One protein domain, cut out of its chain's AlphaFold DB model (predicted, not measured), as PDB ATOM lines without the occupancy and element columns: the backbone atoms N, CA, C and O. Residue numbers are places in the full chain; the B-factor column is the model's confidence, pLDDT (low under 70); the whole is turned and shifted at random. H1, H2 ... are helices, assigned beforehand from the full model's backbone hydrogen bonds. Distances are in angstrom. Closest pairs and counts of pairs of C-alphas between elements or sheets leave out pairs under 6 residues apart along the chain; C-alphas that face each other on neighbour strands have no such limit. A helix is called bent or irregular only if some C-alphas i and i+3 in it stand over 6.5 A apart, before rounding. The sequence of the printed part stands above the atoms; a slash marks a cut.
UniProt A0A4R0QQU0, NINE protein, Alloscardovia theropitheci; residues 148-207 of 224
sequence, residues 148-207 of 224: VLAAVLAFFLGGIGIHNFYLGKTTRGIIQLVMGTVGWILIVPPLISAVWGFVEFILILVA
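This is residues 148 to 207 of the 224 residues of the protein "NINE protein" of Alloscardovia theropitheci (UniProt A0A4R0QQU0). One long helix, H3, bends gently but runs nearly straight and makes the length of the domain; at its beginning the short H2 packs on residues 170 to 173, and H1 sticks out sideways with residues 148 to 153. The far part of H3, from residue 185 on, stands free. The printed part has 60 residues with three named helices, in the order H1, H2, H3, and no named strand; the class is all helix. It is extended, with a radius of gyration of the C-alphas of 17.7 A and spans of 59 by 26 by 10 A.

Find C-alpha 148 at (154.749, 137.647, 166.533); from there H1 runs 13.7 A to residue 157. Next look at H2, residues 162 to 166. H3, residues 170 to 206, was assigned as one helix by its hydrogen bonds, but it is bent: C-alphas 186 and 189 are 6.6 A apart. Its arm H3a, residues 170 to 186, begins at C-alpha 170 (136.649, 155.306, 169.850) and is 24.2 A long; H3b, residues 189 to 206, runs 25.9 A to C-alpha 206 at (141.702, 122.331, 127.507).

H2 and H3a touch, H3a with residues 170 to 173 alone; their closest C-alphas, those of Asn 164 and Gly 173, are 4.7 A apart. The arms H3a and H3b stand at a shallow tilt of 16 degrees. H1 is apart from H3a, but only just, with the closest C-alphas 8.4 A apart. H1 is apart from H2 and H3b too, and H2 from H3b. In H1, H2, H3a and H3b every O i to N i+4 pair is within hydrogen-bond range.

The two C-alphas farthest apart, those of Gly 168 and Ala 207, are 58.9 A apart. The printed part has no cut, and both links are tight. Look in the B-factor column for low confidence: residues 148 to 174, 176 and 207 are under 70, and the mean pLDDT of the printed part is 70.8.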
ATOM      1  N   VAL A 148     155.105 138.020 167.912       54.84
ATOM      2  CA  VAL A 148     154.749 137.647 166.533       54.84
ATOM      3  C   VAL A 148     153.330 137.074 166.447       54.84
ATOM      4  O   VAL A 148     152.560 137.526 165.613       54.84
ATOM      5  N   LEU A 149     152.937 136.156 167.339       57.03
ATOM      6  CA  LEU A 149     151.566 135.627 167.378       57.03
ATOM      7  C   LEU A 149     150.553 136.712 167.760       57.03
ATOM      8  O   LEU A 149     149.499 136.797 167.142       57.03
ATOM      9  N   ALA A 150     150.889 137.583 168.716       56.84
ATOM     10  CA  ALA A 150     150.038 138.721 169.067       56.84
ATOM     11  C   ALA A 150     149.887 139.723 167.904       56.84
ATOM     12  O   ALA A 150     148.794 140.233 167.681       56.84
ATOM     13  N   ALA A 151     150.956 139.975 167.141       53.47
ATOM     14  CA  ALA A 151     150.939 140.854 165.973       53.47
ATOM     15  C   ALA A 151     150.187 140.240 164.783       53.47
ATOM     16  O   ALA A 151     149.438 140.949 164.123       53.47
ATOM     17  N   VAL A 152     150.326 138.933 164.534       62.31
ATOM     18  CA  VAL A 152     149.546 138.217 163.509       62.31
ATOM     19  C   VAL A 152     148.066 138.187 163.891       62.31
ATOM     20  O   VAL A 152     147.224 138.522 163.061       62.31
ATOM     21  N   LEU A 153     147.729 137.907 165.155       59.84
ATOM     22  CA  LEU A 153     146.346 137.996 165.633       59.84
ATOM     23  C   LEU A 153     145.800 139.427 165.479       59.84
ATOM     24  O   LEU A 153     144.702 139.605 164.970       59.84
ATOM     25  N   ALA A 154     146.587 140.454 165.815       56.25
ATOM     26  CA  ALA A 154     146.229 141.860 165.606       56.25
ATOM     27  C   ALA A 154     146.267 142.316 164.131       56.25
ATOM     28  O   ALA A 154     145.770 143.394 163.822       56.25
ATOM     29  N   PHE A 155     146.810 141.522 163.206       58.91
ATOM     30  CA  PHE A 155     146.741 141.777 161.765       58.91
ATOM     31  C   PHE A 155     145.447 141.195 161.180       58.91
ATOM     32  O   PHE A 155     144.729 141.894 160.471       58.91
ATOM     33  N   PHE A 156     145.083 139.971 161.576       57.28
ATOM     34  CA  PHE A 156     143.798 139.350 161.228       57.28
ATOM     35  C   PHE A 156     142.585 139.958 161.971       57.28
ATOM     36  O   PHE A 156     141.464 139.821 161.491       57.28
ATOM     37  N   LEU A 157     142.787 140.641 163.109       50.75
ATOM     38  CA  LEU A 157     141.716 141.195 163.963       50.75
ATOM     39  C   LEU A 157     141.792 142.725 164.178       50.75
ATOM     40  O   LEU A 157     140.919 143.299 164.822       50.75
ATOM     41  N   GLY A 158     142.832 143.404 163.683       49.00
ATOM     42  CA  GLY A 158     143.145 144.800 164.043       49.00
ATOM     43  C   GLY A 158     143.404 145.741 162.866       49.00
ATOM     44  O   GLY A 158     144.004 146.805 163.046       49.00
ATOM     45  N   GLY A 159     142.922 145.390 161.673       53.00
ATOM     46  CA  GLY A 159     142.872 146.312 160.544       53.00
ATOM     47  C   GLY A 159     142.144 147.617 160.902       53.00
ATOM     48  O   GLY A 159     141.013 147.613 161.375       53.00
ATOM     49  N   ILE A 160     142.802 148.747 160.633       55.81
ATOM     50  CA  ILE A 160     142.246 150.112 160.529       55.81
ATOM     51  C   ILE A 160     141.552 150.738 161.774       55.81
ATOM     52  O   ILE A 160     141.334 151.944 161.781       55.81
ATOM     53  N   GLY A 161     141.267 150.012 162.861       54.00
ATOM     54  CA  GLY A 161     140.598 150.596 164.044       54.00
ATOM     55  C   GLY A 161     141.517 151.320 165.049       54.00
ATOM     56  O   GLY A 161     141.127 152.315 165.670       54.00
ATOM     57  N   ILE A 162     142.748 150.823 165.230       55.34
ATOM     58  CA  ILE A 162     143.538 151.053 166.458       55.34
ATOM     59  C   ILE A 162     144.017 152.506 166.613       55.34
ATOM     60  O   ILE A 162     143.986 153.042 167.716       55.34
ATOM     61  N   HIS A 163     144.418 153.181 165.534       57.03
ATOM     62  CA  HIS A 163     144.933 154.557 165.608       57.03
ATOM     63  C   HIS A 163     143.846 155.579 165.988       57.03
ATOM     64  O   HIS A 163     144.124 156.525 166.722       57.03
ATOM     65  N   ASN A 164     142.591 155.369 165.573       57.78
ATOM     66  CA  ASN A 164     141.469 156.193 166.032       57.78
ATOM     67  C   ASN A 164     141.113 155.902 167.501       57.78
ATOM     68  O   ASN A 164     140.812 156.832 168.244       57.78
ATOM     69  N   PHE A 165     141.222 154.644 167.941       55.47
ATOM     70  CA  PHE A 165     141.106 154.257 169.355       55.47
ATOM     71  C   PHE A 165     142.191 154.924 170.225       55.47
ATOM     72  O   PHE A 165     141.889 155.503 171.266       55.47
ATOM     73  N   TYR A 166     143.445 154.908 169.760       53.62
ATOM     74  CA  TYR A 166     144.613 155.500 170.424       53.62
ATOM     75  C   TYR A 166     144.525 157.032 170.539       53.62
ATOM     76  O   TYR A 166     144.973 157.611 171.524       53.62
ATOM     77  N   LEU A 167     143.874 157.692 169.574       62.06
ATOM     78  CA  LEU A 167     143.546 159.123 169.608       62.06
ATOM     79  C   LEU A 167     142.267 159.448 170.413       62.06
ATOM     80  O   LEU A 167     141.740 160.556 170.291       62.06
ATOM     81  N   GLY A 168     141.721 158.496 171.181       54.31
ATOM     82  CA  GLY A 168     140.498 158.664 171.981       54.31
ATOM     83  C   GLY A 168     139.204 158.802 171.165       54.31
ATOM     84  O   GLY A 168     138.148 159.101 171.717       54.31
ATOM     85  N   LYS A 169     139.251 158.587 169.845       59.25
ATOM     86  CA  LYS A 169     138.119 158.727 168.910       59.25
ATOM     87  C   LYS A 169     137.466 157.368 168.660       59.25
ATOM     88  O   LYS A 169     137.251 156.959 167.516       59.25
ATOM     89  N   THR A 170     137.144 156.688 169.759       59.59
ATOM     90  CA  THR A 170     136.649 155.306 169.850       59.59
ATOM     91  C   THR A 170     135.576 155.003 168.805       59.59
ATOM     92  O   THR A 170     135.740 154.088 168.002       59.59
ATOM     93  N   THR A 171     134.534 155.836 168.719       65.81
ATOM     94  CA  THR A 171     133.408 155.674 167.782       65.81
ATOM     95  C   THR A 171     133.842 155.615 166.315       65.81
ATOM     96  O   THR A 171     133.315 154.812 165.552       65.81
ATOM     97  N   ARG A 172     134.837 156.418 165.907       66.06
ATOM     98  CA  ARG A 172     135.353 156.405 164.524       66.06
ATOM     99  C   ARG A 172     136.187 155.155 164.253       66.06
ATOM    100  O   ARG A 172     136.045 154.566 163.189       66.06
ATOM    101  N   GLY A 173     136.986 154.719 165.230       64.12
ATOM    102  CA  GLY A 173     137.739 153.463 165.148       64.12
ATOM    103  C   GLY A 173     136.830 152.236 165.029       64.12
ATOM    104  O   GLY A 173     137.118 151.353 164.230       64.12
ATOM    105  N   ILE A 174     135.704 152.213 165.754       69.62
ATOM    106  CA  ILE A 174     134.701 151.137 165.676       69.62
ATOM    107  C   ILE A 174     134.029 151.112 164.298       69.62
ATOM    108  O   ILE A 174     134.007 150.059 163.667       69.62
ATOM    109  N   ILE A 175     133.535 152.252 163.796       76.81
ATOM    110  CA  ILE A 175     132.905 152.331 162.462       76.81
ATOM    111  C   ILE A 175     133.884 151.866 161.374       76.81
ATOM    112  O   ILE A 175     133.521 151.070 160.511       76.81
ATOM    113  N   GLN A 176     135.135 152.324 161.434       67.75
ATOM    114  CA  GLN A 176     136.161 151.988 160.448       67.75
ATOM    115  C   GLN A 176     136.590 150.512 160.513       67.75
ATOM    116  O   GLN A 176     136.845 149.911 159.469       67.75
ATOM    117  N   LEU A 177     136.609 149.915 161.711       71.44
ATOM    118  CA  LEU A 177     136.847 148.482 161.905       71.44
ATOM    119  C   LEU A 177     135.684 147.645 161.356       71.44
ATOM    120  O   LEU A 177     135.921 146.748 160.556       71.44
ATOM    121  N   VAL A 178     134.431 147.962 161.707       72.44
ATOM    122  CA  VAL A 178     133.250 147.223 161.216       72.44
ATOM    123  C   VAL A 178     133.156 147.295 159.691       72.44
ATOM    124  O   VAL A 178     133.039 146.260 159.039       72.44
ATOM    125  N   MET A 179     133.279 148.494 159.109       78.00
ATOM    126  CA  MET A 179     133.211 148.682 157.656       78.00
ATOM    127  C   MET A 179     134.349 147.948 156.926       78.00
ATOM    128  O   MET A 179     134.119 147.328 155.888       78.00
ATOM    129  N   GLY A 180     135.567 147.979 157.482       73.31
ATOM    130  CA  GLY A 180     136.728 147.280 156.927       73.31
ATOM    131  C   GLY A 180     136.608 145.755 157.007       73.31
ATOM    132  O   GLY A 180     136.826 145.074 156.007       73.31
ATOM    133  N   THR A 181     136.217 145.214 158.163       71.31
ATOM    134  CA  THR A 181     136.051 143.766 158.364       71.31
ATOM    135  C   THR A 181     134.912 143.204 157.515       71.31
ATOM    136  O   THR A 181     135.110 142.188 156.851       71.31
ATOM    137  N   VAL A 182     133.752 143.872 157.463       77.19
ATOM    138  CA  VAL A 182     132.632 143.448 156.602       77.19
ATOM    139  C   VAL A 182     133.023 143.528 155.123       77.19
ATOM    140  O   VAL A 182     132.803 142.567 154.390       77.19
ATOM    141  N   GLY A 183     133.678 144.611 154.687       79.62
ATOM    142  CA  GLY A 183     134.171 144.734 153.312       79.62
ATOM    143  C   GLY A 183     135.156 143.624 152.923       79.62
ATOM    144  O   GLY A 183     135.023 143.031 151.857       79.62
ATOM    145  N   TRP A 184     136.101 143.281 153.803       77.50
ATOM    146  CA  TRP A 184     137.071 142.205 153.562       77.50
ATOM    147  C   TRP A 184     136.405 140.822 153.468       77.50
ATOM    148  O   TRP A 184     136.707 140.055 152.552       77.50
ATOM    149  N   ILE A 185     135.448 140.531 154.359       78.19
ATOM    150  CA  ILE A 185     134.668 139.280 154.357       78.19
ATOM    151  C   ILE A 185     133.777 139.161 153.109       78.19
ATOM    152  O   ILE A 185     133.540 138.051 152.646       78.19
ATOM    153  N   LEU A 186     133.320 140.274 152.527       82.19
ATOM    154  CA  LEU A 186     132.541 140.263 151.283       82.19
ATOM    155  C   LEU A 186     133.403 140.188 150.010       82.19
ATOM    156  O   LEU A 186     132.908 139.742 148.982       82.19
ATOM    157  N   ILE A 187     134.673 140.608 150.057       79.38
ATOM    158  CA  ILE A 187     135.550 140.699 148.873       79.38
ATOM    159  C   ILE A 187     136.481 139.484 148.731       79.38
ATOM    160  O   ILE A 187     136.702 139.015 147.615       79.38
ATOM    161  N   VAL A 188     137.021 138.937 149.823       85.38
ATOM    162  CA  VAL A 188     138.016 137.848 149.740       85.38
ATOM    163  C   VAL A 188     137.428 136.496 149.309       85.38
ATOM    164  O   VAL A 188     138.012 135.885 148.413       85.38
ATOM    165  N   PRO A 189     136.293 136.008 149.850       87.19
ATOM    166  CA  PRO A 189     135.700 134.749 149.400       87.19
ATOM    167  C   PRO A 189     135.389 134.699 147.894       87.19
ATOM    168  O   PRO A 189     135.843 133.747 147.261       87.19
ATOM    169  N   PRO A 190     134.720 135.692 147.261       86.44
ATOM    170  CA  PRO A 190     134.485 135.635 145.820       86.44
ATOM    171  C   PRO A 190     135.768 135.785 144.992       86.44
ATOM    172  O   PRO A 190     135.819 135.219 143.906       86.44
ATOM    173  N   LEU A 191     136.821 136.457 145.480       86.56
ATOM    174  CA  LEU A 191     138.128 136.453 144.802       86.56
ATOM    175  C   LEU A 191     138.765 135.053 144.788       86.56
ATOM    176  O   LEU A 191     139.283 134.631 143.756       86.56
ATOM    177  N   ILE A 192     138.696 134.314 145.899       91.69
ATOM    178  CA  ILE A 192     139.205 132.933 145.973       91.69
ATOM    179  C   ILE A 192     138.370 132.012 145.070       91.69
ATOM    180  O   ILE A 192     138.935 131.270 144.264       91.69
ATOM    181  N   SER A 193     137.039 132.107 145.134       90.94
ATOM    182  CA  SER A 193     136.138 131.338 144.265       90.94
ATOM    183  C   SER A 193     136.303 131.682 142.782       90.94
ATOM    184  O   SER A 193     136.173 130.795 141.945       90.94
ATOM    185  N   ALA A 194     136.625 132.934 142.436       88.56
ATOM    186  CA  ALA A 194     136.905 133.336 141.059       88.56
ATOM    187  C   ALA A 194     138.210 132.724 140.531       88.56
ATOM    188  O   ALA A 194     138.249 132.306 139.377       88.56
ATOM    189  N   VAL A 195     139.256 132.609 141.360       91.62
ATOM    190  CA  VAL A 195     140.490 131.899 140.973       91.62
ATOM    191  C   VAL A 195     140.218 130.405 140.777       91.62
ATOM    192  O   VAL A 195     140.656 129.851 139.773       91.62
ATOM    193  N   TRP A 196     139.454 129.765 141.671       92.75
ATOM    194  CA  TRP A 196     139.051 128.362 141.500       92.75
ATOM    195  C   TRP A 196     138.235 128.159 140.216       92.75
ATOM    196  O   TRP A 196     138.596 127.344 139.372       92.75
ATOM    197  N   GLY A 197     137.174 128.949 140.022       87.88
ATOM    198  CA  GLY A 197     136.323 128.876 138.833       87.88
ATOM    199  C   GLY A 197     137.062 129.196 137.531       87.88
ATOM    200  O   GLY A 197     136.738 128.620 136.500       87.88
ATOM    201  N   PHE A 198     138.084 130.058 137.565       90.25
ATOM    202  CA  PHE A 198     138.941 130.317 136.407       90.25
ATOM    203  C   PHE A 198     139.869 129.135 136.087       90.25
ATOM    204  O   PHE A 198     140.075 128.832 134.914       90.25
ATOM    205  N   VAL A 199     140.394 128.433 137.099       89.06
ATOM    206  CA  VAL A 199     141.168 127.196 136.888       89.06
ATOM    207  C   VAL A 199     140.285 126.105 136.279       89.06
ATOM    208  O   VAL A 199     140.677 125.524 135.270       89.06
ATOM    209  N   GLU A 200     139.079 125.890 136.807       85.19
ATOM    210  CA  GLU A 200     138.111 124.928 136.252       85.19
ATOM    211  C   GLU A 200     137.683 125.304 134.820       85.19
ATOM    212  O   GLU A 200     137.633 124.448 133.942       85.19
ATOM    213  N   PHE A 201     137.452 126.591 134.540       85.00
ATOM    214  CA  PHE A 201     137.143 127.096 133.196       85.00
ATOM    215  C   PHE A 201     138.268 126.814 132.186       85.00
ATOM    216  O   PHE A 201     137.997 126.359 131.075       85.00
ATOM    217  N   ILE A 202     139.531 127.037 132.567       86.94
ATOM    218  CA  ILE A 202     140.684 126.704 131.718       86.94
ATOM    219  C   ILE A 202     140.859 125.183 131.585       86.94
ATOM    220  O   ILE A 202     141.208 124.718 130.502       86.94
ATOM    221  N   LEU A 203     140.584 124.400 132.635       80.75
ATOM    222  CA  LEU A 203     140.616 122.937 132.569       80.75
ATOM    223  C   LEU A 203     139.569 122.391 131.596       80.75
ATOM    224  O   LEU A 203     139.930 121.574 130.758       80.75
ATOM    225  N   ILE A 204     138.327 122.884 131.634       74.19
ATOM    226  CA  ILE A 204     137.258 122.493 130.698       74.19
ATOM    227  C   ILE A 204     137.613 122.900 129.257       74.19
ATOM    228  O   ILE A 204     137.493 122.085 128.349       74.19
ATOM    229  N   LEU A 205     138.131 124.116 129.032       77.94
ATOM    230  CA  LEU A 205     138.542 124.575 127.691       77.94
ATOM    231  C   LEU A 205     139.753 123.832 127.098       77.94
ATOM    232  O   LEU A 205     140.001 123.932 125.897       77.94
ATOM    233  N   VAL A 206     140.532 123.129 127.924       79.44
ATOM    234  CA  VAL A 206     141.702 122.331 127.507       79.44
ATOM    235  C   VAL A 206     141.436 120.822 127.673       79.44
ATOM    236  O   VAL A 206     142.276 119.993 127.318       79.44
ATOM    237  N   ALA A 207     140.255 120.438 128.167       63.22
ATOM    238  CA  ALA A 207     139.852 119.054 128.361       63.22
ATOM    239  C   ALA A 207     139.693 118.357 127.008       63.22
ATOM    240  O   ALA A 207     138.762 118.634 126.256       63.22
TER     241      ALA A 207